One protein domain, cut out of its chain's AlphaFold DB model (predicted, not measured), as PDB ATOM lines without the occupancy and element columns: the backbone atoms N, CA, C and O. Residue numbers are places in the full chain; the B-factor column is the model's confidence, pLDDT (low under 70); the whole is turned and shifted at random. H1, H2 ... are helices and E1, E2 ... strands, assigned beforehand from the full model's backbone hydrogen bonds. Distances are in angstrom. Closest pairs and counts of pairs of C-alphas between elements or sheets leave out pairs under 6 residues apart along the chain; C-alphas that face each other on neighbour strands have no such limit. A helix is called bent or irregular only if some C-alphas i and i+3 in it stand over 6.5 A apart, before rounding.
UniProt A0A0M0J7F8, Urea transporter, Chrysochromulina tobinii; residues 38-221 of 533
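Overview. This is residues 38 to 221 of the 533 residues of the protein "Urea transporter" of Chrysochromulina tobinii (UniProt A0A0M0J7F8). A twisted sheet of five parallel strands makes the core, with H2 and H3 over one face and H4 over the other. H1a packs on H3, H7 packs on H4, and H5 and H6 form a corner away from the sheet, where residues 187 to 192 stand free. The printed part has 184 residues, with seven named helices and five named strands in the order H1 H2 E1 E2 H3 E3 E4 H4 E5 H5 H6 H7; the sheet runs E3 E2 E1 E4 E5. The class is mixed, helices and strands. The whole is compact, with a radius of gyration of the C-alphas of 15.9 A and spans of 45 by 39 by 31 A.

Along the chain. Find C-alpha 49 at (99.655, 148.773, 103.445), where H1, residues 49 to 70, begins. By its hydrogen bonds it was assigned as one helix, but it is bent: C-alphas 57 and 60 are 7.0 A apart. Its arms are H1a, residues 49 to 57, 12.6 A long, and H1b, residues 60 to 70, 15.1 A. Next come H2, residues 76 to 82, and E1, residues 90 to 93, with C-alpha 90 at (110.401, 121.975, 101.651). E2 is residues 106 to 109, H3 112 to 121 and E3 126 to 129. E4, residues 141 to 147, measures 16.7 A; H4, residues 155 to 168, 20.0 A; E5, residues 169 to 176, 16.0 A, with a bend of 63 degrees at residue 172. H5 is residues 182 to 188 and H6 190 to 198. H7, residues 203 to 219, is 23.7 A long and ends at C-alpha 219, (132.729, 128.322, 103.658); it is irregular, with C-alphas 208 and 211 7.9 A apart, and has a kink of 52 degrees near residue 210.

Arrangement. Start at the sheet, where E3 and E5 are the edge strands. Look for N 128 and O 107, 2.9 A, between E3 and E2; N 106 and O 90, 2.9 A, between E2 and E1; N 93 and O 145, 2.9 A, between E1 and E4; and N 170 and O 141, 2.8 A, between E4 and E5. E2, H3, E3 and E4, H4, E5 are strand-helix-strand units, two parallel neighbour strands with a helix between, each with a right-handed crossover. In three layers, helices on both faces of a sheet, H2 and H3 lie on the same face and H4 on the opposite face. H3 runs along the strands at a height of 9.1 A over the sheet; the closest C-alphas of H3 and E3 are those of Leu 115 and Phe 127, 6.6 A. H4 lies over E4 and E5 at a height of 10.6 A; C-alphas 144 and 165 are the closest of E4 and H4, 6.0 A. The closest C-alphas of H2 and E5, those of Ala 80 and Val 176, are 7.6 A apart. Walk outward: H1a touches H3 at a shallow tilt of 24 degrees, the same way, closest at C-alphas 56 and 114, 5.2 A. H7 touches H4 at a steep tilt of 38 degrees, the same way, closest at C-alphas 159 and 213, 6.4 A. H5 only just touches H7, with 3 pairs of C-alphas within 8 A, through residues 204 to 207 of H7 alone; the closest are C-alphas 183 and 207, 6.7 A. H5 and H6 touch only at the corner, closest at C-alphas 186 and 193, 4.8 A. Every O i to N i+4 pair is within hydrogen-bond range in H1a, H1b, H2, H3, H4 and H5, against 4 of 5 in H6 and 11 of 13 in H7.

Size, cuts and confidence. The two C-alphas farthest apart are those of Asp 87 and Met 191, 45.7 A. The printed part has no cut. The links E1 to E2, 12 residues, and E3 to E4, 11 residues, are long. The mean pLDDT of the printed part is 88.4; look for values under 70 at residue 65, residues 67 to 74 and residues 184 to 195.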
ATOM      1  N   TYR A  38     109.974 146.310 104.697       91.12
ATOM      2  CA  TYR A  38     108.904 147.307 104.604       91.12
ATOM      3  C   TYR A  38     109.325 148.569 103.836       91.12
ATOM      4  O   TYR A  38     108.624 149.581 103.897       91.12
ATOM      5  N   ASN A  39     110.451 148.538 103.115       89.25
ATOM      6  CA  ASN A  39     110.876 149.654 102.279       89.25
ATOM      7  C   ASN A  39     109.825 149.906 101.172       89.25
ATOM      8  O   ASN A  39     109.559 149.008 100.371       89.25
ATOM      9  N   PRO A  40     109.229 151.111 101.096       86.62
ATOM     10  CA  PRO A  40     108.181 151.419 100.123       86.62
ATOM     11  C   PRO A  40     108.677 151.467  98.670       86.62
ATOM     12  O   PRO A  40     107.857 151.480  97.759       86.62
ATOM     13  N   GLN A  41     109.994 151.512  98.443       86.00
ATOM     14  CA  GLN A  41     110.576 151.514  97.099       86.00
ATOM     15  C   GLN A  41     110.604 150.128  96.457       86.00
ATOM     16  O   GLN A  41     110.649 150.055  95.233       86.00
ATOM     17  N   ILE A  42     110.558 149.050  97.251       85.31
ATOM     18  CA  ILE A  42     110.544 147.678  96.730       85.31
ATOM     19  C   ILE A  42     109.343 147.522  95.791       85.31
ATOM     20  O   ILE A  42     108.204 147.792  96.177       85.31
ATOM     21  N   HIS A  43     109.603 147.152  94.538       82.06
ATOM     22  CA  HIS A  43     108.619 147.031  93.460       82.06
ATOM     23  C   HIS A  43     107.766 148.285  93.228       82.06
ATOM     24  O   HIS A  43     106.641 148.196  92.745       82.06
ATOM     25  N   THR A  44     108.273 149.478  93.573       85.94
ATOM     26  CA  THR A  44     107.580 150.790  93.479       85.94
ATOM     27  C   THR A  44     106.356 150.959  94.397       85.94
ATOM     28  O   THR A  44     105.908 152.081  94.638       85.94
ATOM     29  N   PHE A  45     105.808 149.868  94.930       86.69
ATOM     30  CA  PHE A  45     104.579 149.848  95.723       86.69
ATOM     31  C   PHE A  45     104.799 149.394  97.177       86.69
ATOM     32  O   PHE A  45     103.909 149.562  98.014       86.69
ATOM     33  N   GLY A  46     105.967 148.833  97.493       88.44
ATOM     34  CA  GLY A  46     106.272 148.203  98.771       88.44
ATOM     35  C   GLY A  46     105.505 146.896  98.997       88.44
ATOM     36  O   GLY A  46     104.711 146.446  98.171       88.44
ATOM     37  N   ASN A  47     105.721 146.295 100.169       86.75
ATOM     38  CA  ASN A  47     105.152 144.989 100.528       86.75
ATOM     39  C   ASN A  47     104.059 145.062 101.611       86.75
ATOM     40  O   ASN A  47     103.475 144.042 101.966       86.75
ATOM     41  N   ILE A  48     103.727 146.253 102.124       89.19
ATOM     42  CA  ILE A  48     102.692 146.451 103.155       89.19
ATOM     43  C   ILE A  48     101.756 147.623 102.835       89.19
ATOM     44  O   ILE A  48     101.985 148.413 101.921       89.19
ATOM     45  N   GLY A  49     100.682 147.746 103.615       89.94
ATOM     46  CA  GLY A  49      99.655 148.773 103.445       89.94
ATOM     47  C   GLY A  49      98.889 148.655 102.122       89.94
ATOM     48  O   GLY A  49      98.755 147.574 101.550       89.94
ATOM     49  N   LEU A  50      98.370 149.791 101.644       86.94
ATOM     50  CA  LEU A  50      97.629 149.870 100.380       86.94
ATOM     51  C   LEU A  50      98.511 149.555  99.163       86.94
ATOM     52  O   LEU A  50      98.052 148.885  98.241       86.94
ATOM     53  N   GLY A  51      99.771 150.000  99.181       86.75
ATOM     54  CA  GLY A  51     100.738 149.713  98.123       86.75
ATOM     55  C   GLY A  51     101.049 148.218  98.025       86.75
ATOM     56  O   GLY A  51     100.872 147.633  96.962       86.75
ATOM     57  N   GLY A  52     101.352 147.566  99.153       87.31
ATOM     58  CA  GLY A  52     101.563 146.116  99.205       87.31
ATOM     59  C   GLY A  52     100.350 145.289  98.781       87.31
ATOM     60  O   GLY A  52     100.507 144.247  98.153       87.31
ATOM     61  N   PHE A  53      99.129 145.756  99.063       88.62
ATOM     62  CA  PHE A  53      97.914 145.115  98.550       88.62
ATOM     63  C   PHE A  53      97.818 145.203  97.021       88.62
ATOM     64  O   PHE A  53      97.528 144.201  96.366       88.62
ATOM     65  N   PHE A  54      98.091 146.378  96.445       87.88
ATOM     66  CA  PHE A  54      98.101 146.558  94.992       87.88
ATOM     67  C   PHE A  54      99.201 145.723  94.323       87.88
ATOM     68  O   PHE A  54      98.945 145.048  93.327       87.88
ATOM     69  N   HIS A  55     100.398 145.713  94.912       89.56
ATOM     70  CA  HIS A  55     101.519 144.893  94.469       89.56
ATOM     71  C   HIS A  55     101.148 143.403  94.449       89.56
ATOM     72  O   HIS A  55     101.249 142.764  93.403       89.56
ATOM     73  N   ALA A  56     100.626 142.872  95.560       90.75
ATOM     74  CA  ALA A  56     100.221 141.471  95.661       90.75
ATOM     75  C   ALA A  56      99.154 141.092  94.618       90.75
ATOM     76  O   ALA A  56      99.199 140.004  94.049       90.75
ATOM     77  N   LEU A  57      98.212 141.990  94.312       88.88
ATOM     78  CA  LEU A  57      97.194 141.748  93.287       88.88
ATOM     79  C   LEU A  57      97.780 141.688  91.864       88.88
ATOM     80  O   LEU A  57      97.284 140.934  91.029       88.88
ATOM     81  N   MET A  58      98.815 142.484  91.575       87.50
ATOM     82  CA  MET A  58      99.450 142.568  90.252       87.50
ATOM     83  C   MET A  58     100.555 141.534  90.026       87.50
ATOM     84  O   MET A  58     100.837 141.195  88.874       87.50
ATOM     85  N   ALA A  59     101.144 140.999  91.096       86.88
ATOM     86  CA  ALA A  59     102.242 140.039  91.029       86.88
ATOM     87  C   ALA A  59     101.968 138.818  90.117       86.88
ATOM     88  O   ALA A  59     102.865 138.478  89.340       86.88
ATOM     89  N   PRO A  60     100.766 138.194  90.088       86.38
ATOM     90  CA  PRO A  60     100.478 137.102  89.151       86.38
ATOM     91  C   PRO A  60     100.591 137.496  87.677       86.38
ATOM     92  O   PRO A  60     101.186 136.774  86.876       86.38
ATOM     93  N   LEU A  61     100.054 138.663  87.314       82.31
ATOM     94  CA  LEU A  61     100.112 139.160  85.942       82.31
ATOM     95  C   LEU A  61     101.550 139.527  85.558       82.31
ATOM     96  O   LEU A  61     102.009 139.148  84.482       82.31
ATOM     97  N   ALA A  62     102.261 140.233  86.439       81.62
ATOM     98  CA  ALA A  62     103.658 140.602  86.224       81.62
ATOM     99  C   ALA A  62     104.543 139.360  86.046       81.62
ATOM    100  O   ALA A  62     105.329 139.304  85.102       81.62
ATOM    101  N   THR A  63     104.343 138.333  86.877       81.50
ATOM    102  CA  THR A  63     105.045 137.046  86.783       81.50
ATOM    103  C   THR A  63     104.833 136.400  85.416       81.50
ATOM    104  O   THR A  63     105.804 136.096  84.728       81.50
ATOM    105  N   ALA A  64     103.582 136.283  84.958       71.88
ATOM    106  CA  ALA A  64     103.277 135.701  83.650       71.88
ATOM    107  C   ALA A  64     103.905 136.488  82.481       71.88
ATOM    108  O   ALA A  64     104.345 135.903  81.486       71.88
ATOM    109  N   VAL A  65     103.959 137.821  82.589       67.25
ATOM    110  CA  VAL A  65     104.616 138.680  81.595       67.25
ATOM    111  C   VAL A  65     106.126 138.458  81.593       67.25
ATOM    112  O   VAL A  65     106.701 138.289  80.518       67.25
ATOM    113  N   ILE A  66     106.762 138.426  82.767       70.12
ATOM    114  CA  ILE A  66     108.206 138.206  82.913       70.12
ATOM    115  C   ILE A  66     108.588 136.823  82.391       70.12
ATOM    116  O   ILE A  66     109.513 136.721  81.588       70.12
ATOM    117  N   ASP A  67     107.848 135.776  82.752       68.81
ATOM    118  CA  ASP A  67     108.139 134.418  82.292       68.81
ATOM    119  C   ASP A  67     108.115 134.346  80.762       68.81
ATOM    120  O   ASP A  67     109.020 133.797  80.129       68.81
ATOM    121  N   ARG A  68     107.129 134.989  80.126       64.94
ATOM    122  CA  ARG A  68     107.031 135.033  78.664       64.94
ATOM    123  C   ARG A  68     108.112 135.896  78.012       64.94
ATOM    124  O   ARG A  68     108.675 135.485  76.997       64.94
ATOM    125  N   ALA A  69     108.362 137.088  78.545       61.16
ATOM    126  CA  ALA A  69     109.236 138.084  77.926       61.16
ATOM    127  C   ALA A  69     110.724 137.816  78.185       61.16
ATOM    128  O   ALA A  69     111.538 137.976  77.279       61.16
ATOM    129  N   SER A  70     111.065 137.393  79.401       62.72
ATOM    130  CA  SER A  70     112.441 137.241  79.878       62.72
ATOM    131  C   SER A  70     112.919 135.792  79.854       62.72
ATOM    132  O   SER A  70     114.098 135.552  79.611       62.72
ATOM    133  N   TYR A  71     112.024 134.818  80.068       65.25
ATOM    134  CA  TYR A  71     112.380 133.389  80.132       65.25
ATOM    135  C   TYR A  71     111.874 132.589  78.925       65.25
ATOM    136  O   TYR A  71     111.992 131.366  78.877       65.25
ATOM    137  N   GLY A  72     111.306 133.260  77.915       62.12
ATOM    138  CA  GLY A  72     110.791 132.611  76.709       62.12
ATOM    139  C   GLY A  72     109.591 131.692  76.962       62.12
ATOM    140  O   GLY A  72     109.358 130.773  76.180       62.12
ATOM    141  N   GLY A  73     108.848 131.932  78.044       66.56
ATOM    142  CA  GLY A  73     107.724 131.117  78.501       66.56
ATOM    143  C   GLY A  73     108.120 129.933  79.385       66.56
ATOM    144  O   GLY A  73     107.247 129.135  79.717       66.56
ATOM    145  N   LEU A  74     109.402 129.795  79.747       69.12
ATOM    146  CA  LEU A  74     109.851 128.779  80.695       69.12
ATOM    147  C   LEU A  74     109.452 129.167  82.121       69.12
ATOM    148  O   LEU A  74     109.791 130.253  82.592       69.12
ATOM    149  N   ASP A  75     108.806 128.240  82.822       81.25
ATOM    150  CA  ASP A  75     108.602 128.342  84.263       81.25
ATOM    151  C   ASP A  75     109.877 127.896  84.994       81.25
ATOM    152  O   ASP A  75     110.115 126.711  85.232       81.25
ATOM    153  N   VAL A  76     110.725 128.870  85.323       84.12
ATOM    154  CA  VAL A  76     112.002 128.648  86.019       84.12
ATOM    155  C   VAL A  76     111.794 128.043  87.414       84.12
ATOM    156  O   VAL A  76     112.641 127.280  87.883       84.12
ATOM    157  N   ARG A  77     110.666 128.344  88.069       89.75
ATOM    158  CA  ARG A  77     110.348 127.864  89.425       89.75
ATOM    159  C   ARG A  77     110.112 126.362  89.386       89.75
ATOM    160  O   ARG A  77     110.725 125.626  90.153       89.75
ATOM    161  N   LYS A  78     109.338 125.906  88.399       87.25
ATOM    162  CA  LYS A  78     109.118 124.479  88.150       87.25
ATOM    163  C   LYS A  78     110.415 123.722  87.851       87.25
ATOM    164  O   LYS A  78     110.619 122.643  88.394       87.25
ATOM    165  N   VAL A  79     111.322 124.298  87.055       84.06
ATOM    166  CA  VAL A  79     112.640 123.681  86.796       84.06
ATOM    167  C   VAL A  79     113.427 123.486  88.096       84.06
ATOM    168  O   VAL A  79     114.069 122.455  88.274       84.06
ATOM    169  N   ALA A  80     113.365 124.448  89.023       89.50
ATOM    170  CA  ALA A  80     114.019 124.318  90.323       89.50
ATOM    171  C   ALA A  80     113.352 123.248  91.200       89.50
ATOM    172  O   ALA A  80     114.046 122.492  91.876       89.50
ATOM    173  N   HIS A  81     112.019 123.148  91.167       90.06
ATOM    174  CA  HIS A  81     111.262 122.111  91.878       90.06
ATOM    175  C   HIS A  81     111.619 120.703  91.394       90.06
ATOM    176  O   HIS A  81     111.869 119.822  92.217       90.06
ATOM    177  N   ASP A  82     111.739 120.501  90.080       85.44
ATOM    178  CA  ASP A  82     112.087 119.204  89.485       85.44
ATOM    179  C   ASP A  82     113.474 118.689  89.945       85.44
ATOM    180  O   ASP A  82     113.734 117.487  89.911       85.44
ATOM    181  N   MET A  83     114.355 119.577  90.432       83.94
ATOM    182  CA  MET A  83     115.676 119.224  90.971       83.94
ATOM    183  C   MET A  83     115.678 118.817  92.453       83.94
ATOM    184  O   MET A  83     116.661 118.236  92.911       83.94
ATOM    185  N   ILE A  84     114.624 119.137  93.208       87.94
ATOM    186  CA  ILE A  84     114.563 118.940  94.668       87.94
ATOM    187  C   ILE A  84     114.078 117.527  95.036       87.94
ATOM    188  O   ILE A  84     114.500 116.978  96.052       87.94
ATOM    189  N   GLY A  85     113.254 116.909  94.185       77.06
ATOM    190  CA  GLY A  85     112.606 115.624  94.462       77.06
ATOM    191  C   GLY A  85     111.300 115.783  95.249       77.06
ATOM    192  O   GLY A  85     111.158 116.666  96.091       77.06
ATOM    193  N   THR A  86     110.309 114.941  94.951       81.75
ATOM    194  CA  THR A  86     108.938 115.060  95.492       81.75
ATOM    195  C   THR A  86     108.764 114.469  96.893       81.75
ATOM    196  O   THR A  86     107.704 114.607  97.493       81.75
ATOM    197  N   ASP A  87     109.763 113.753  97.403       88.19
ATOM    198  CA  ASP A  87     109.764 113.087  98.710       88.19
ATOM    199  C   ASP A  87     110.297 113.977  99.848       88.19
ATOM    200  O   ASP A  87     110.340 113.551 101.002       88.19
ATOM    201  N   LYS A  88     110.708 115.210  99.533       93.19
ATOM    202  CA  LYS A  88     111.368 116.127 100.464       93.19
ATOM    203  C   LYS A  88     110.388 117.073 101.148       93.19
ATOM    204  O   LYS A  88     109.468 117.603 100.536       93.19
ATOM    205  N   THR A  89     110.642 117.355 102.425       96.81
ATOM    206  CA  THR A  89     109.995 118.467 103.134       96.81
ATOM    207  C   THR A  89     110.662 119.788 102.759       96.81
ATOM    208  O   THR A  89     111.862 119.972 102.976       96.81
ATOM    209  N   VAL A  90     109.882 120.715 102.198       97.69
ATOM    210  CA  VAL A  90     110.401 121.975 101.651       97.69
ATOM    211  C   VAL A  90     109.852 123.173 102.419       97.69
ATOM    212  O   VAL A  90     108.639 123.290 102.601       97.69
ATOM    213  N   LEU A  91     110.753 124.065 102.842       98.38
ATOM    214  CA  LEU A  91     110.420 125.393 103.354       98.38
ATOM    215  C   LEU A  91     110.779 126.460 102.315       98.38
ATOM    216  O   LEU A  91     111.954 126.632 102.002       98.38
ATOM    217  N   ASP A  92     109.788 127.209 101.843       98.25
ATOM    218  CA  ASP A  92     109.966 128.327 100.916       98.25
ATOM    219  C   ASP A  92     109.975 129.664 101.667       98.25
ATOM    220  O   ASP A  92     108.989 130.058 102.300       98.25
ATOM    221  N   LEU A  93     111.113 130.354 101.640       98.50
ATOM    222  CA  LEU A  93     111.280 131.667 102.254       98.50
ATOM    223  C   LEU A  93     110.943 132.764 101.244       98.50
ATOM    224  O   LEU A  93     111.373 132.693 100.097       98.50
ATOM    225  N   CYS A  94     110.254 133.812 101.705       97.06
ATOM    226  CA  CYS A  94     109.859 134.958 100.877       97.06
ATOM    227  C   CYS A  94     108.979 134.535  99.693       97.06
ATOM    228  O   CYS A  94     109.249 134.877  98.545       97.06
ATOM    229  N   CYS A  95     107.926 133.762  99.972       95.69
ATOM    230  CA  CYS A  95     107.111 133.141  98.931       95.69
ATOM    231  C   CYS A  95     106.291 134.128  98.086       95.69
ATOM    232  O   CYS A  95     105.681 133.729  97.086       95.69
ATOM    233  N   GLY A  96     106.175 135.390  98.515       94.88
ATOM    234  CA  GLY A  96     105.304 136.374  97.894       94.88
ATOM    235  C   GLY A  96     103.878 135.836  97.784       94.88
ATOM    236  O   GLY A  96     103.281 135.372  98.759       94.88
ATOM    237  N   VAL A  97     103.335 135.853  96.568       94.38
ATOM    238  CA  VAL A  97     101.986 135.345  96.263       94.38
ATOM    239  C   VAL A  97     101.921 133.826  96.033       94.38
ATOM    240  O   VAL A  97     100.920 133.328  95.528       94.38
ATOM    241  N   GLY A  98     102.967 133.075  96.392       92.94
ATOM    242  CA  GLY A  98     102.954 131.609  96.463       92.94
ATOM    243  C   GLY A  98     103.311 130.862  95.174       92.94
ATOM    244  O   GLY A  98     103.182 129.639  95.136       92.94
ATOM    245  N   PHE A  99     103.763 131.544  94.113       90.94
ATOM    246  CA  PHE A  99     104.192 130.874  92.870       90.94
ATOM    247  C   PHE A  99     105.541 130.158  92.989       90.94
ATOM    248  O   PHE A  99     105.788 129.212  92.249       90.94
ATOM    249  N   SER A 100     106.417 130.592  93.895       92.50
ATOM    250  CA  SER A 100     107.694 129.919  94.173       92.50
ATOM    251  C   SER A 100     107.525 128.634  94.983       92.50
ATOM    252  O   SER A 100     108.423 127.793  94.992       92.50
ATOM    253  N   THR A 101     106.381 128.462  95.650       94.19
ATOM    254  CA  THR A 101     106.187 127.388  96.620       94.19
ATOM    255  C   THR A 101     105.839 126.069  95.936       94.19
ATOM    256  O   THR A 101     104.852 125.953  95.197       94.19
ATOM    257  N   MET A 102     106.671 125.066  96.212       92.25
ATOM    258  CA  MET A 102     106.547 123.702  95.704       92.25
ATOM    259  C   MET A 102     105.290 123.006  96.244       92.25
ATOM    260  O   MET A 102     104.819 123.302  97.343       92.25
ATOM    261  N   GLU A 103     104.745 122.062  95.476       89.19
ATOM    262  CA  GLU A 103     103.639 121.214  95.929       89.19
ATOM    263  C   GLU A 103     104.022 120.443  97.205       89.19
ATOM    264  O   GLU A 103     105.123 119.908  97.307       89.19
ATOM    265  N   GLY A 104     103.135 120.436  98.205       89.31
ATOM    266  CA  GLY A 104     103.408 119.844  99.522       89.31
ATOM    267  C   GLY A 104     104.365 120.649 100.418       89.31
ATOM    268  O   GLY A 104     104.618 120.240 101.551       89.31
ATOM    269  N   GLY A 105     104.878 121.790  99.945       92.62
ATOM    270  CA  GLY A 105     105.767 122.668 100.703       92.62
ATOM    271  C   GLY A 105     105.050 123.560 101.721       92.62
ATOM    272  O   GLY A 105     103.845 123.814 101.644       92.62
ATOM    273  N   HIS A 106     105.831 124.079 102.670       97.56
ATOM    274  CA  HIS A 106     105.422 125.137 103.596       97.56
ATOM    275  C   HIS A 106     106.133 126.436 103.236       97.56
ATOM    276  O   HIS A 106     107.322 126.425 102.944       97.56
ATOM    277  N   ALA A 107     105.430 127.559 103.284       97.88
ATOM    278  CA  ALA A 107     105.947 128.842 102.832       97.88
ATOM    279  C   ALA A 107     105.762 129.955 103.860       97.88
ATOM    280  O   ALA A 107     104.781 129.977 104.614       97.88
ATOM    281  N   ILE A 108     106.693 130.910 103.857       98.44
ATOM    282  CA  ILE A 108     106.595 132.119 104.674       98.44
ATOM    283  C   ILE A 108     106.821 133.401 103.889       98.44
ATOM    284  O   ILE A 108     107.612 133.453 102.951       98.44
ATOM    285  N   ASP A 109     106.195 134.467 104.376       97.81
ATOM    286  CA  ASP A 109     106.461 135.829 103.935       97.81
ATOM    287  C   ASP A 109     106.269 136.821 105.097       97.81
ATOM    288  O   ASP A 109     105.544 136.550 106.064       97.81
ATOM    289  N   THR A 110     106.912 137.986 105.000       96.25
ATOM    290  CA  THR A 110     106.745 139.091 105.961       96.25
ATOM    291  C   THR A 110     105.577 140.009 105.602       96.25
ATOM    292  O   THR A 110     105.228 140.894 106.382       96.25
ATOM    293  N   SER A 111     104.938 139.803 104.447       95.38
ATOM    294  CA  SER A 111     103.768 140.544 103.994       95.38
ATOM    295  C   SER A 111     102.473 139.750 104.196       95.38
ATOM    296  O   SER A 111     102.215 138.765 103.499       95.38
ATOM    297  N   PRO A 112     101.568 140.211 105.081       94.75
ATOM    298  CA  PRO A 112     100.228 139.639 105.185       94.75
ATOM    299  C   PRO A 112      99.436 139.725 103.872       94.75
ATOM    300  O   PRO A 112      98.601 138.866 103.600       94.75
ATOM    301  N   MET A 113      99.690 140.752 103.055       94.56
ATOM    302  CA  MET A 113      99.005 140.985 101.783       94.56
ATOM    303  C   MET A 113      99.398 139.921 100.761       94.56
ATOM    304  O   MET A 113      98.516 139.313 100.155       94.56
ATOM    305  N   MET A 114     100.699 139.646 100.643       94.94
ATOM    306  CA  MET A 114     101.229 138.574  99.800       94.94
ATOM    307  C   MET A 114     100.672 137.213 100.221       94.94
ATOM    308  O   MET A 114     100.104 136.499  99.397       94.94
ATOM    309  N   LEU A 115     100.700 136.910 101.525       96.88
ATOM    310  CA  LEU A 115     100.173 135.651 102.066       96.88
ATOM    311  C   LEU A 115      98.670 135.475 101.835       96.88
ATOM    312  O   LEU A 115      98.206 134.354 101.635       96.88
ATOM    313  N   ASN A 116      97.883 136.552 101.873       95.31
ATOM    314  CA  ASN A 116      96.450 136.475 101.587       95.31
ATOM    315  C   ASN A 116      96.191 136.103 100.125       95.31
ATOM    316  O   ASN A 116      95.331 135.267  99.849       95.31
ATOM    317  N   VAL A 117      96.957 136.684  99.199       94.19
ATOM    318  CA  VAL A 117      96.885 136.335  97.778       94.19
ATOM    319  C   VAL A 117      97.409 134.916  97.542       94.19
ATOM    320  O   VAL A 117      96.786 134.172  96.788       94.19
ATOM    321  N   ALA A 118      98.472 134.505  98.236       95.31
ATOM    322  CA  ALA A 118      99.016 133.152  98.163       95.31
ATOM    323  C   ALA A 118      97.996 132.093  98.592       95.31
ATOM    324  O   ALA A 118      97.703 131.177  97.829       95.31
ATOM    325  N   ARG A 119      97.356 132.270  99.756       96.06
ATOM    326  CA  ARG A 119      96.296 131.367 100.245       96.06
ATOM    327  C   ARG A 119      95.086 131.306  99.318       96.06
ATOM    328  O   ARG A 119      94.415 130.283  99.264       96.06
ATOM    329  N   PHE A 120      94.793 132.395  98.607       93.00
ATOM    330  CA  PHE A 120      93.715 132.421  97.623       93.00
ATOM    331  C   PHE A 120      94.068 131.633  96.352       93.00
ATOM    332  O   PHE A 120      93.234 130.882  95.855       93.00
ATOM    333  N   HIS A 121      95.290 131.780  95.834       87.31
ATOM    334  CA  HIS A 121      95.727 131.107  94.605       87.31
ATOM    335  C   HIS A 121      96.119 129.644  94.823       87.31
ATOM    336  O   HIS A 121      95.972 128.831  93.912       87.31
ATOM    337  N   ARG A 122      96.632 129.322  96.012       91.88
ATOM    338  CA  ARG A 122      97.181 128.014  96.383       91.88
ATOM    339  C   ARG A 122      96.590 127.521  97.709       91.88
ATOM    340  O   ARG A 122      97.319 127.351  98.684       91.88
ATOM    341  N   PRO A 123      95.264 127.302  97.798       92.38
ATOM    342  CA  PRO A 123      94.635 126.824  99.033       92.38
ATOM    343  C   PRO A 123      95.102 125.415  99.442       92.38
ATOM    344  O   PRO A 123      94.839 124.983 100.560       92.38
ATOM    345  N   ASP A 124      95.777 124.706  98.534       91.31
ATOM    346  CA  ASP A 124      96.423 123.412  98.734       91.31
ATOM    347  C   ASP A 124      97.695 123.474  99.597       91.31
ATOM    348  O   ASP A 124      98.129 122.440 100.101       91.31
ATOM    349  N   LEU A 125      98.288 124.659  99.788       94.38
ATOM    350  CA  LEU A 125      99.578 124.824 100.460       94.38
ATOM    351  C   LEU A 125      99.482 125.512 101.824       94.38
ATOM    352  O   LEU A 125      98.532 126.232 102.143       94.38
ATOM    353  N   SER A 126     100.523 125.312 102.633       95.75
ATOM    354  CA  SER A 126     100.634 125.904 103.963       95.75
ATOM    355  C   SER A 126     101.447 127.198 103.928       95.75
ATOM    356  O   SER A 126     102.604 127.212 103.518       95.75
ATOM    357  N   PHE A 127     100.841 128.291 104.405       97.81
ATOM    358  CA  PHE A 127     101.436 129.629 104.413       97.81
ATOM    359  C   PHE A 127     101.407 130.247 105.808       97.81
ATOM    360  O   PHE A 127     100.336 130.396 106.410       97.81
ATOM    361  N   SER A 128     102.561 130.692 106.302       97.75
ATOM    362  CA  SER A 128     102.706 131.350 107.604       97.75
ATOM    363  C   SER A 128     103.348 132.726 107.494       97.75
ATOM    364  O   SER A 128     104.161 132.993 106.622       97.75
ATOM    365  N   PHE A 129     102.996 133.614 108.421       97.81
ATOM    366  CA  PHE A 129     103.761 134.841 108.599       97.81
ATOM    367  C   PHE A 129     105.114 134.500 109.231       97.81
ATOM    368  O   PHE A 129     105.156 133.811 110.254       97.81
ATOM    369  N   GLY A 130     106.209 134.976 108.645       97.06
ATOM    370  CA  GLY A 130     107.548 134.671 109.138       97.06
ATOM    371  C   GLY A 130     108.632 135.514 108.480       97.06
ATOM    372  O   GLY A 130     108.474 135.982 107.357       97.06
ATOM    373  N   ASN A 131     109.742 135.713 109.192       97.44
ATOM    374  CA  ASN A 131     110.903 136.435 108.682       97.44
ATOM    375  C   ASN A 131     111.989 135.447 108.240       97.44
ATOM    376  O   ASN A 131     112.442 134.634 109.045       97.44
ATOM    377  N   ALA A 132     112.431 135.551 106.986       97.94
ATOM    378  CA  ALA A 132     113.462 134.691 106.407       97.94
ATOM    379  C   ALA A 132     114.797 134.719 107.173       97.94
ATOM    380  O   ALA A 132     115.547 133.746 107.122       97.94
ATOM    381  N   GLU A 133     115.090 135.788 107.920       97.88
ATOM    382  CA  GLU A 133     116.303 135.889 108.737       97.88
ATOM    383  C   GLU A 133     116.303 134.968 109.966       97.88
ATOM    384  O   GLU A 133     117.371 134.680 110.500       97.88
ATOM    385  N   THR A 134     115.135 134.538 110.459       97.62
ATOM    386  CA  THR A 134     115.040 133.858 111.768       97.62
ATOM    387  C   THR A 134     114.058 132.692 111.833       97.62
ATOM    388  O   THR A 134     114.122 131.904 112.774       97.62
ATOM    389  N   TYR A 135     113.143 132.560 110.874       98.00
ATOM    390  CA  TYR A 135     112.093 131.545 110.912       98.00
ATOM    391  C   TYR A 135     112.647 130.125 110.751       98.00
ATOM    392  O   TYR A 135     113.584 129.900 109.984       98.00
ATOM    393  N   GLY A 136     112.007 129.167 111.430       97.00
ATOM    394  CA  GLY A 136     112.240 127.731 111.281       97.00
ATOM    395  C   GLY A 136     113.125 127.125 112.369       97.00
ATOM    396  O   GLY A 136     114.032 127.766 112.909       97.00
ATOM    397  N   ASP A 137     112.882 125.854 112.675       97.44
ATOM    398  CA  ASP A 137     113.722 125.085 113.587       97.44
ATOM    399  C   ASP A 137     115.009 124.636 112.892       97.44
ATOM    400  O   ASP A 137     115.051 124.422 111.678       97.44
ATOM    401  N   THR A 138     116.086 124.505 113.665       97.12
ATOM    402  CA  THR A 138     117.366 124.017 113.143       97.12
ATOM    403  C   THR A 138     117.167 122.619 112.573       97.12
ATOM    404  O   THR A 138     116.702 121.734 113.286       97.12
ATOM    405  N   GLN A 139     117.541 122.424 111.308       96.25
ATOM    406  CA  GLN A 139     117.360 121.158 110.591       96.25
ATOM    407  C   GLN A 139     115.892 120.684 110.526       96.25
ATOM    408  O   GLN A 139     115.626 119.485 110.450       96.25
ATOM    409  N   GLY A 140     114.930 121.613 110.541       97.19
ATOM    410  CA  GLY A 140     113.500 121.296 110.486       97.19
ATOM    411  C   GLY A 140     113.013 120.779 109.126       97.19
ATOM    412  O   GLY A 140     112.024 120.055 109.080       97.19
ATOM    413  N   TYR A 141     113.714 121.092 108.032       98.19
ATOM    414  CA  TYR A 141     113.287 120.777 106.658       98.19
ATOM    415  C   TYR A 141     114.405 120.100 105.865       98.19
ATOM    416  O   TYR A 141     115.580 120.341 106.132       98.19
ATOM    417  N   ASP A 142     114.058 119.253 104.892       97.75
ATOM    418  CA  ASP A 142     115.038 118.650 103.977       97.75
ATOM    419  C   ASP A 142     115.701 119.733 103.131       97.75
ATOM    420  O   ASP A 142     116.931 119.827 103.067       97.75
ATOM    421  N   VAL A 143     114.862 120.585 102.536       97.94
ATOM    422  CA  VAL A 143     115.273 121.619 101.592       97.94
ATOM    423  C   VAL A 143     114.676 122.965 101.977       97.94
ATOM    424  O   VAL A 143     113.506 123.060 102.348       97.94
ATOM    425  N   VAL A 144     115.486 124.018 101.875       98.38
ATOM    426  CA  VAL A 144     115.027 125.402 102.039       98.38
ATOM    427  C   VAL A 144     115.228 126.148 100.724       98.38
ATOM    428  O   VAL A 144     116.351 126.206 100.214       98.38
ATOM    429  N   THR A 145     114.151 126.705 100.173       98.25
ATOM    430  CA  THR A 145     114.152 127.472  98.922       98.25
ATOM    431  C   THR A 145     114.013 128.965  99.199       98.25
ATOM    432  O   THR A 145     113.379 129.379 100.169       98.25
ATOM    433  N   ILE A 146     114.615 129.782  98.341       98.12
ATOM    434  CA  ILE A 146     114.298 131.205  98.199       98.12
ATOM    435  C   ILE A 146     114.367 131.556  96.714       98.12
ATOM    436  O   ILE A 146     115.359 131.245  96.042       98.12
ATOM    437  N   MET A 147     113.308 132.159  96.177       96.44
ATOM    438  CA  MET A 147     113.229 132.490  94.754       96.44
ATOM    439  C   MET A 147     112.827 133.949  94.554       96.44
ATOM    440  O   MET A 147     111.818 134.378  95.096       96.44
ATOM    441  N   TYR A 148     113.587 134.685  93.739       93.69
ATOM    442  CA  TYR A 148     113.316 136.078  93.358       93.69
ATOM    443  C   TYR A 148     113.149 137.044  94.541       93.69
ATOM    444  O   TYR A 148     112.297 137.920  94.486       93.69
ATOM    445  N   ALA A 149     113.947 136.894  95.598       95.81
ATOM    446  CA  ALA A 149     113.817 137.719  96.804       95.81
ATOM    447  C   ALA A 149     115.149 138.265  97.334       95.81
ATOM    448  O   ALA A 149     115.169 139.253  98.063       95.81
ATOM    449  N   MET A 150     116.287 137.664  96.983       97.00
ATOM    450  CA  MET A 150     117.591 138.094  97.493       97.00
ATOM    451  C   MET A 150     117.966 139.481  96.959       97.00
ATOM    452  O   MET A 150     118.620 140.246  97.668       97.00
ATOM    453  N   HIS A 151     117.525 139.842  95.751       95.06
ATOM    454  CA  HIS A 151     117.732 141.181  95.187       95.06
ATOM    455  C   HIS A 151     116.940 142.296  95.897       95.06
ATOM    456  O   HIS A 151     117.264 143.470  95.718       95.06
ATOM    457  N   GLU A 152     115.974 141.945  96.755       93.94
ATOM    458  CA  GLU A 152     115.193 142.881  97.579       93.94
ATOM    459  C   GLU A 152     115.829 143.155  98.954       93.94
ATOM    460  O   GLU A 152     115.255 143.855  99.794       93.94
ATOM    461  N   MET A 153     117.012 142.598  99.222       95.44
ATOM    462  CA  MET A 153     117.630 142.610 100.547       95.44
ATOM    463  C   MET A 153     118.971 143.353 100.541       95.44
ATOM    464  O   MET A 153     119.803 143.100  99.662       95.44
ATOM    465  N   PRO A 154     119.267 144.188 101.556       95.88
ATOM    466  CA  PRO A 154     120.615 144.709 101.755       95.88
ATOM    467  C   PRO A 154     121.589 143.572 102.105       95.88
ATOM    468  O   PRO A 154     121.199 142.581 102.729       95.88
ATOM    469  N   GLY A 155     122.873 143.732 101.771       94.50
ATOM    470  CA  GLY A 155     123.889 142.688 101.957       94.50
ATOM    471  C   GLY A 155     123.946 142.048 103.350       94.50
ATOM    472  O   GLY A 155     124.044 140.827 103.461       94.50
ATOM    473  N   ASP A 156     123.802 142.823 104.428       94.75
ATOM    474  CA  ASP A 156     123.798 142.253 105.785       94.75
ATOM    475  C   ASP A 156     122.577 141.364 106.053       94.75
ATOM    476  O   ASP A 156     122.682 140.374 106.776       94.75
ATOM    477  N   ALA A 157     121.423 141.693 105.466       96.44
ATOM    478  CA  ALA A 157     120.229 140.862 105.557       96.44
ATOM    479  C   ALA A 157     120.375 139.583 104.730       96.44
ATOM    480  O   ALA A 157     120.109 138.507 105.262       96.44
ATOM    481  N   ARG A 158     120.900 139.664 103.495       97.00
ATOM    482  CA  ARG A 158     121.187 138.469 102.676       97.00
ATOM    483  C   ARG A 158     122.070 137.473 103.416       97.00
ATOM    484  O   ARG A 158     121.770 136.285 103.432       97.00
ATOM    485  N   LYS A 159     123.121 137.947 104.092       96.62
ATOM    486  CA  LYS A 159     124.013 137.092 104.895       96.62
ATOM    487  C   LYS A 159     123.279 136.400 106.045       96.62
ATOM    488  O   LYS A 159     123.507 135.215 106.279       96.62
ATOM    489  N   ARG A 160     122.384 137.108 106.746       97.25
ATOM    490  CA  ARG A 160     121.561 136.516 107.816       97.25
ATOM    491  C   ARG A 160     120.554 135.506 107.273       97.25
ATOM    492  O   ARG A 160     120.416 134.440 107.861       97.25
ATOM    493  N   VAL A 161     119.920 135.793 106.135       98.25
ATOM    494  CA  VAL A 161     119.020 134.852 105.448       98.25
ATOM    495  C   VAL A 161     119.775 133.596 105.021       98.25
ATOM    496  O   VAL A 161     119.348 132.504 105.373       98.25
ATOM    497  N   LEU A 162     120.934 133.717 104.366       97.69
ATOM    498  CA  LEU A 162     121.762 132.568 103.968       97.69
ATOM    499  C   LEU A 162     122.161 131.699 105.166       97.69
ATOM    500  O   LEU A 162     122.020 130.476 105.117       97.69
ATOM    501  N   ALA A 163     122.606 132.323 106.260       96.19
ATOM    502  CA  ALA A 163     122.928 131.610 107.492       96.19
ATOM    503  C   ALA A 163     121.697 130.896 108.075       96.19
ATOM    504  O   ALA A 163     121.790 129.751 108.516       96.19
ATOM    505  N   ASN A 164     120.526 131.538 108.042       97.88
ATOM    506  CA  ASN A 164     119.289 130.933 108.518       97.88
ATOM    507  C   ASN A 164     118.849 129.751 107.642       97.88
ATOM    508  O   ASN A 164     118.509 128.696 108.170       97.88
ATOM    509  N   MET A 165     118.927 129.883 106.317       98.06
ATOM    510  CA  MET A 165     118.637 128.794 105.380       98.06
ATOM    511  C   MET A 165     119.516 127.573 105.661       98.06
ATOM    512  O   MET A 165     119.001 126.467 105.802       98.06
ATOM    513  N   MET A 166     120.828 127.775 105.823       96.44
ATOM    514  CA  MET A 166     121.781 126.703 106.136       96.44
ATOM    515  C   MET A 166     121.576 126.101 107.532       96.44
ATOM    516  O   MET A 166     121.868 124.925 107.747       96.44
ATOM    517  N   ARG A 167     121.060 126.877 108.491       96.00
ATOM    518  CA  ARG A 167     120.678 126.377 109.819       96.00
ATOM    519  C   ARG A 167     119.437 125.484 109.753       96.00
ATOM    520  O   ARG A 167     119.371 124.478 110.457       96.00
ATOM    521  N   VAL A 168     118.441 125.867 108.958       98.06
ATOM    522  CA  VAL A 168     117.132 125.196 108.884       98.06
ATOM    523  C   VAL A 168     117.154 123.973 107.961       98.06
ATOM    524  O   VAL A 168     116.462 122.995 108.243       98.06
ATOM    525  N   ALA A 169     117.960 123.989 106.898       97.75
ATOM    526  CA  ALA A 169     118.056 122.892 105.939       97.75
ATOM    527  C   ALA A 169     118.837 121.683 106.490       97.75
ATOM    528  O   ALA A 169     119.915 121.814 107.081       97.75
ATOM    529  N   ARG A 170     118.326 120.475 106.238       96.44
ATOM    530  CA  ARG A 170     119.033 119.210 106.480       96.44
ATOM    531  C   ARG A 170     119.976 118.879 105.336       96.44
ATOM    532  O   ARG A 170     121.139 118.578 105.607       96.44
ATOM    533  N   GLU A 171     119.499 118.980 104.100       94.75
ATOM    534  CA  GLU A 171     120.185 118.441 102.925       94.75
ATOM    535  C   GLU A 171     120.660 119.521 101.954       94.75
ATOM    536  O   GLU A 171     121.833 119.527 101.586       94.75
ATOM    537  N   SER A 172     119.776 120.436 101.535       95.19
ATOM    538  CA  SER A 172     120.102 121.419 100.492       95.19
ATOM    539  C   SER A 172     119.446 122.779 100.698       95.19
ATOM    540  O   SER A 172     118.335 122.891 101.214       95.19
ATOM    541  N   VAL A 173     120.138 123.816 100.232       96.81
ATOM    542  CA  VAL A 173     119.629 125.181 100.107       96.81
ATOM    543  C   VAL A 173     119.564 125.519  98.621       96.81
ATOM    544  O   VAL A 173     120.555 125.339  97.911       96.81
ATOM    545  N   VAL A 174     118.416 126.002  98.152       96.69
ATOM    546  CA  VAL A 174     118.186 126.339  96.741       96.69
ATOM    547  C   VAL A 174     117.877 127.824  96.619       96.69
ATOM    548  O   VAL A 174     116.943 128.330  97.239       96.69
ATOM    549  N   ILE A 175     118.672 128.520  95.808       96.50
ATOM    550  CA  ILE A 175     118.558 129.960  95.569       96.50
ATOM    551  C   ILE A 175     118.340 130.160  94.072       96.50
ATOM    552  O   ILE A 175     119.183 129.757  93.269       96.50
ATOM    553  N   VAL A 176     117.224 130.784  93.699       94.56
ATOM    554  CA  VAL A 176     116.897 131.109  92.302       94.56
ATOM    555  C   VAL A 176     116.656 132.602  92.198       94.56
ATOM    556  O   VAL A 176     115.670 133.106  92.720       94.56
ATOM    557  N   ASP A 177     117.556 133.334  91.551       94.19
ATOM    558  CA  ASP A 177     117.455 134.793  91.496       94.19
ATOM    559  C   ASP A 177     118.220 135.365  90.276       94.19
ATOM    560  O   ASP A 177     118.731 134.605  89.447       94.19
ATOM    561  N   ILE A 178     118.238 136.688  90.108       88.81
ATOM    562  CA  ILE A 178     118.759 137.391  88.930       88.81
ATOM    563  C   ILE A 178     120.260 137.117  88.754       88.81
ATOM    564  O   ILE A 178     121.077 137.398  89.626       88.81
ATOM    565  N   HIS A 179     120.654 136.619  87.580       87.75
ATOM    566  CA  HIS A 179     122.061 136.322  87.307       87.75
ATOM    567  C   HIS A 179     122.931 137.603  87.331       87.75
ATOM    568  O   HIS A 179     122.539 138.589  86.700       87.75
ATOM    569  N   PRO A 180     124.132 137.597  87.952       82.62
ATOM    570  CA  PRO A 180     125.030 138.762  88.028       82.62
ATOM    571  C   PRO A 180     125.339 139.443  86.685       82.62
ATOM    572  O   PRO A 180     125.439 140.666  86.606       82.62
ATOM    573  N   GLU A 181     125.401 138.676  85.590       81.06
ATOM    574  CA  GLU A 181     125.601 139.216  84.230       81.06
ATOM    575  C   GLU A 181     124.488 140.178  83.772       81.06
ATOM    576  O   GLU A 181     124.667 140.935  82.816       81.06
ATOM    577  N   PHE A 182     123.343 140.212  84.463       77.94
ATOM    578  CA  PHE A 182     122.287 141.187  84.198       77.94
ATOM    579  C   PHE A 182     122.774 142.638  84.346       77.94
ATOM    580  O   PHE A 182     122.249 143.532  83.679       77.94
ATOM    581  N   GLN A 183     123.845 142.878  85.112       75.81
ATOM    582  CA  GLN A 183     124.500 144.183  85.197       75.81
ATOM    583  C   GLN A 183     124.960 144.704  83.824       75.81
ATOM    584  O   GLN A 183     124.824 145.895  83.532       75.81
ATOM    585  N   GLU A 184     125.418 143.825  82.924       69.94
ATOM    586  CA  GLU A 184     125.752 144.221  81.553       69.94
ATOM    587  C   GLU A 184     124.517 144.627  80.745       69.94
ATOM    588  O   GLU A 184     124.587 145.510  79.886       69.94
ATOM    589  N   THR A 185     123.380 143.976  80.995       67.25
ATOM    590  CA  THR A 185     122.113 144.292  80.322       67.25
ATOM    591  C   THR A 185     121.623 145.677  80.733       67.25
ATOM    592  O   THR A 185     121.221 146.458  79.868       67.25
ATOM    593  N   LEU A 186     121.742 146.015  82.022       69.44
ATOM    594  CA  LEU A 186     121.445 147.353  82.538       69.44
ATOM    595  C   LEU A 186     122.349 148.416  81.898       69.44
ATOM    596  O   LEU A 186     121.853 149.444  81.438       69.44
ATOM    597  N   ALA A 187     123.651 148.139  81.762       68.81
ATOM    598  CA  ALA A 187     124.597 149.053  81.117       68.81
ATOM    599  C   ALA A 187     124.295 149.289  79.622       68.81
ATOM    600  O   ALA A 187     124.518 150.381  79.101       68.81
ATOM    601  N   LYS A 188     123.770 148.275  78.920       65.38
ATOM    602  CA  LYS A 188     123.451 148.336  77.481       65.38
ATOM    603  C   LYS A 188     122.087 148.983  77.181       65.38
ATOM    604  O   LYS A 188     121.846 149.347  76.030       65.38
ATOM    605  N   LYS A 189     121.190 149.129  78.169       58.66
ATOM    606  CA  LYS A 189     119.822 149.669  77.999       58.66
ATOM    607  C   LYS A 189     119.492 150.760  79.039       58.66
ATOM    608  O   LYS A 189     118.589 150.554  79.846       58.66
ATOM    609  N   PRO A 190     120.147 151.937  79.004       54.22
ATOM    610  CA  PRO A 190     120.098 152.919  80.093       54.22
ATOM    611  C   PRO A 190     118.684 153.408  80.456       54.22
ATOM    612  O   PRO A 190     118.345 153.412  81.630       54.22
ATOM    613  N   MET A 191     117.808 153.715  79.485       37.34
ATOM    614  CA  MET A 191     116.433 154.166  79.798       37.34
ATOM    615  C   MET A 191     115.559 153.080  80.448       37.34
ATOM    616  O   MET A 191     114.789 153.371  81.357       37.34
ATOM    617  N   ASN A 192     115.673 151.822  80.008       56.19
ATOM    618  CA  ASN A 192     114.912 150.718  80.608       56.19
ATOM    619  C   ASN A 192     115.539 150.267  81.936       56.19
ATOM    620  O   ASN A 192     114.828 149.814  82.828       56.19
ATOM    621  N   GLY A 193     116.860 150.409  82.062       62.03
ATOM    622  CA  GLY A 193     117.603 150.151  83.286       62.03
ATOM    623  C   GLY A 193     117.242 151.137  84.392       62.03
ATOM    624  O   GLY A 193     116.983 150.705  85.504       62.03
ATOM    625  N   GLU A 194     117.130 152.436  84.095       68.19
ATOM    626  CA  GLU A 194     116.708 153.438  85.084       68.19
ATOM    627  C   GLU A 194     115.306 153.157  85.638       68.19
ATOM    628  O   GLU A 194     115.110 153.230  86.849       68.19
ATOM    629  N   PHE A 195     114.349 152.773  84.785       69.06
ATOM    630  CA  PHE A 195     112.996 152.423  85.232       69.06
ATOM    631  C   PHE A 195     112.974 151.162  86.107       69.06
ATOM    632  O   PHE A 195     112.307 151.144  87.136       69.06
ATOM    633  N   PHE A 196     113.733 150.128  85.732       78.31
ATOM    634  CA  PHE A 196     113.889 148.920  86.549       78.31
ATOM    635  C   PHE A 196     114.493 149.247  87.924       78.31
ATOM    636  O   PHE A 196     113.964 148.843  88.954       78.31
ATOM    637  N   LEU A 197     115.555 150.055  87.952       82.19
ATOM    638  CA  LEU A 197     116.266 150.415  89.180       82.19
ATOM    639  C   LEU A 197     115.433 151.263  90.154       82.19
ATOM    640  O   LEU A 197     115.724 151.258  91.347       82.19
ATOM    641  N   MET A 198     114.394 151.970  89.688       78.88
ATOM    642  CA  MET A 198     113.508 152.743  90.572       78.88
ATOM    643  C   MET A 198     112.750 151.869  91.580       78.88
ATOM    644  O   MET A 198     112.483 152.332  92.688       78.88
ATOM    645  N   GLY A 199     112.407 150.634  91.200       83.44
ATOM    646  CA  GLY A 199     111.692 149.684  92.055       83.44
ATOM    647  C   GLY A 199     112.602 148.740  92.843       83.44
ATOM    648  O   GLY A 199     112.109 147.958  93.646       83.44
ATOM    649  N   GLU A 200     113.914 148.793  92.618       88.62
ATOM    650  CA  GLU A 200     114.842 147.738  93.030       88.62
ATOM    651  C   GLU A 200     116.027 148.311  93.824       88.62
ATOM    652  O   GLU A 200     117.166 148.335  93.346       88.62
ATOM    653  N   PRO A 201     115.792 148.809  95.053       89.25
ATOM    654  CA  PRO A 201     116.762 149.623  95.790       89.25
ATOM    655  C   PRO A 201     118.071 148.896  96.138       89.25
ATOM    656  O   PRO A 201     119.077 149.553  96.407       89.25
ATOM    657  N   TYR A 202     118.075 147.559  96.134       93.94
ATOM    658  CA  TYR A 202     119.228 146.746  96.532       93.94
ATOM    659  C   TYR A 202     119.849 145.942  95.379       93.94
ATOM    660  O   TYR A 202     120.908 145.341  95.563       93.94
ATOM    661  N   VAL A 203     119.268 145.972  94.171       92.19
ATOM    662  CA  VAL A 203     119.656 145.049  93.088       92.19
ATOM    663  C   VAL A 203     121.092 145.235  92.603       92.19
ATOM    664  O   VAL A 203     121.763 144.255  92.311       92.19
ATOM    665  N   LEU A 204     121.618 146.463  92.538       89.62
ATOM    666  CA  LEU A 204     122.997 146.690  92.074       89.62
ATOM    667  C   LEU A 204     124.035 146.127  93.052       89.62
ATOM    668  O   LEU A 204     125.043 145.550  92.640       89.62
ATOM    669  N   GLU A 205     123.776 146.292  94.348       93.44
ATOM    670  CA  GLU A 205     124.617 145.741  95.407       93.44
ATOM    671  C   GLU A 205     124.503 144.212  95.431       93.44
ATOM    672  O   GLU A 205     125.519 143.525  95.489       93.44
ATOM    673  N   TYR A 206     123.292 143.679  95.255       95.44
ATOM    674  CA  TYR A 206     123.043 142.253  95.062       95.44
ATOM    675  C   TYR A 206     123.819 141.668  93.867       95.44
ATOM    676  O   TYR A 206     124.574 140.716  94.055       95.44
ATOM    677  N   LEU A 207     123.705 142.250  92.665       90.19
ATOM    678  CA  LEU A 207     124.362 141.745  91.447       90.19
ATOM    679  C   LEU A 207     125.886 141.710  91.595       90.19
ATOM    680  O   LEU A 207     126.539 140.826  91.054       90.19
ATOM    681  N   THR A 208     126.440 142.653  92.357       90.56
ATOM    682  CA  THR A 208     127.881 142.733  92.621       90.56
ATOM    683  C   THR A 208     128.349 141.657  93.607       90.56
ATOM    684  O   THR A 208     129.466 141.158  93.486       90.56
ATOM    685  N   ASN A 209     127.520 141.302  94.597       91.12
ATOM    686  CA  ASN A 209     127.983 140.592  95.793       91.12
ATOM    687  C   ASN A 209     127.382 139.198  96.009       91.12
ATOM    688  O   ASN A 209     127.959 138.436  96.780       91.12
ATOM    689  N   ILE A 210     126.275 138.831  95.348       95.12
ATOM    690  CA  ILE A 210     125.530 137.597  95.657       95.12
ATOM    691  C   ILE A 210     126.399 136.337  95.600       95.12
ATOM    692  O   ILE A 210     126.299 135.478  96.474       95.12
ATOM    693  N   ASP A 211     127.296 136.246  94.624       89.88
ATOM    694  CA  ASP A 211     128.214 135.117  94.513       89.88
ATOM    695  C   ASP A 211     129.115 135.016  95.740       89.88
ATOM    696  O   ASP A 211     129.171 133.979  96.402       89.88
ATOM    697  N   THR A 212     129.775 136.120  96.085       90.69
ATOM    698  CA  THR A 212     130.633 136.208  97.266       90.69
ATOM    699  C   THR A 212     129.856 135.896  98.540       90.69
ATOM    700  O   THR A 212     130.371 135.166  99.388       90.69
ATOM    701  N   ASP A 213     128.624 136.393  98.671       93.75
ATOM    702  CA  ASP A 213     127.756 136.139  99.823       93.75
ATOM    703  C   ASP A 213     127.462 134.634  99.974       93.75
ATOM    704  O   ASP A 213     127.638 134.080 101.061       93.75
ATOM    705  N   VAL A 214     127.094 133.947  98.885       93.56
ATOM    706  CA  VAL A 214     126.793 132.502  98.881       93.56
ATOM    707  C   VAL A 214     128.038 131.662  99.171       93.56
ATOM    708  O   VAL A 214     128.002 130.787 100.041       93.56
ATOM    709  N   PHE A 215     129.157 131.929  98.488       89.94
ATOM    710  CA  PHE A 215     130.403 131.185  98.705       89.94
ATOM    711  C   PHE A 215     130.947 131.390 100.124       89.94
ATOM    712  O   PHE A 215     131.389 130.428 100.757       89.94
ATOM    713  N   SER A 216     130.866 132.612 100.657       89.88
ATOM    714  CA  SER A 216     131.304 132.914 102.026       89.88
ATOM    715  C   SER A 216     130.406 132.246 103.068       89.88
ATOM    716  O   SER A 216     130.910 131.689 104.044       89.88
ATOM    717  N   ALA A 217     129.084 132.245 102.859       90.94
ATOM    718  CA  ALA A 217     128.154 131.549 103.743       90.94
ATOM    719  C   ALA A 217     128.474 130.047 103.812       90.94
ATOM    720  O   ALA A 217     128.636 129.508 104.905       90.94
ATOM    721  N   ALA A 218     128.689 129.393 102.665       88.75
ATOM    722  CA  ALA A 218     129.026 127.970 102.629       88.75
ATOM    723  C   ALA A 218     130.375 127.663 103.309       88.75
ATOM    724  O   ALA A 218     130.483 126.697 104.065       88.75
ATOM    725  N   ALA A 219     131.388 128.512 103.101       85.50
ATOM    726  CA  ALA A 219     132.729 128.322 103.658       85.50
ATOM    727  C   ALA A 219     132.786 128.416 105.195       85.50
ATOM    728  O   ALA A 219     133.659 127.819 105.820       85.50
ATOM    729  N   THR A 220     131.863 129.150 105.821       80.12
ATOM    730  CA  THR A 220     131.840 129.341 107.285       80.12
ATOM    731  C   THR A 220     131.243 128.162 108.063       80.12
ATOM    732  O   THR A 220     131.305 128.153 109.290       80.12
ATOM    733  N   HIS A 221     130.692 127.156 107.380       76.19
ATOM    734  CA  HIS A 221     129.918 126.068 107.984       76.19
ATOM    735  C   HIS A 221     130.650 124.713 107.911       76.19
ATOM    736  O   HIS A 221     130.168 123.781 107.271       76.19
TER     737      HIS A 221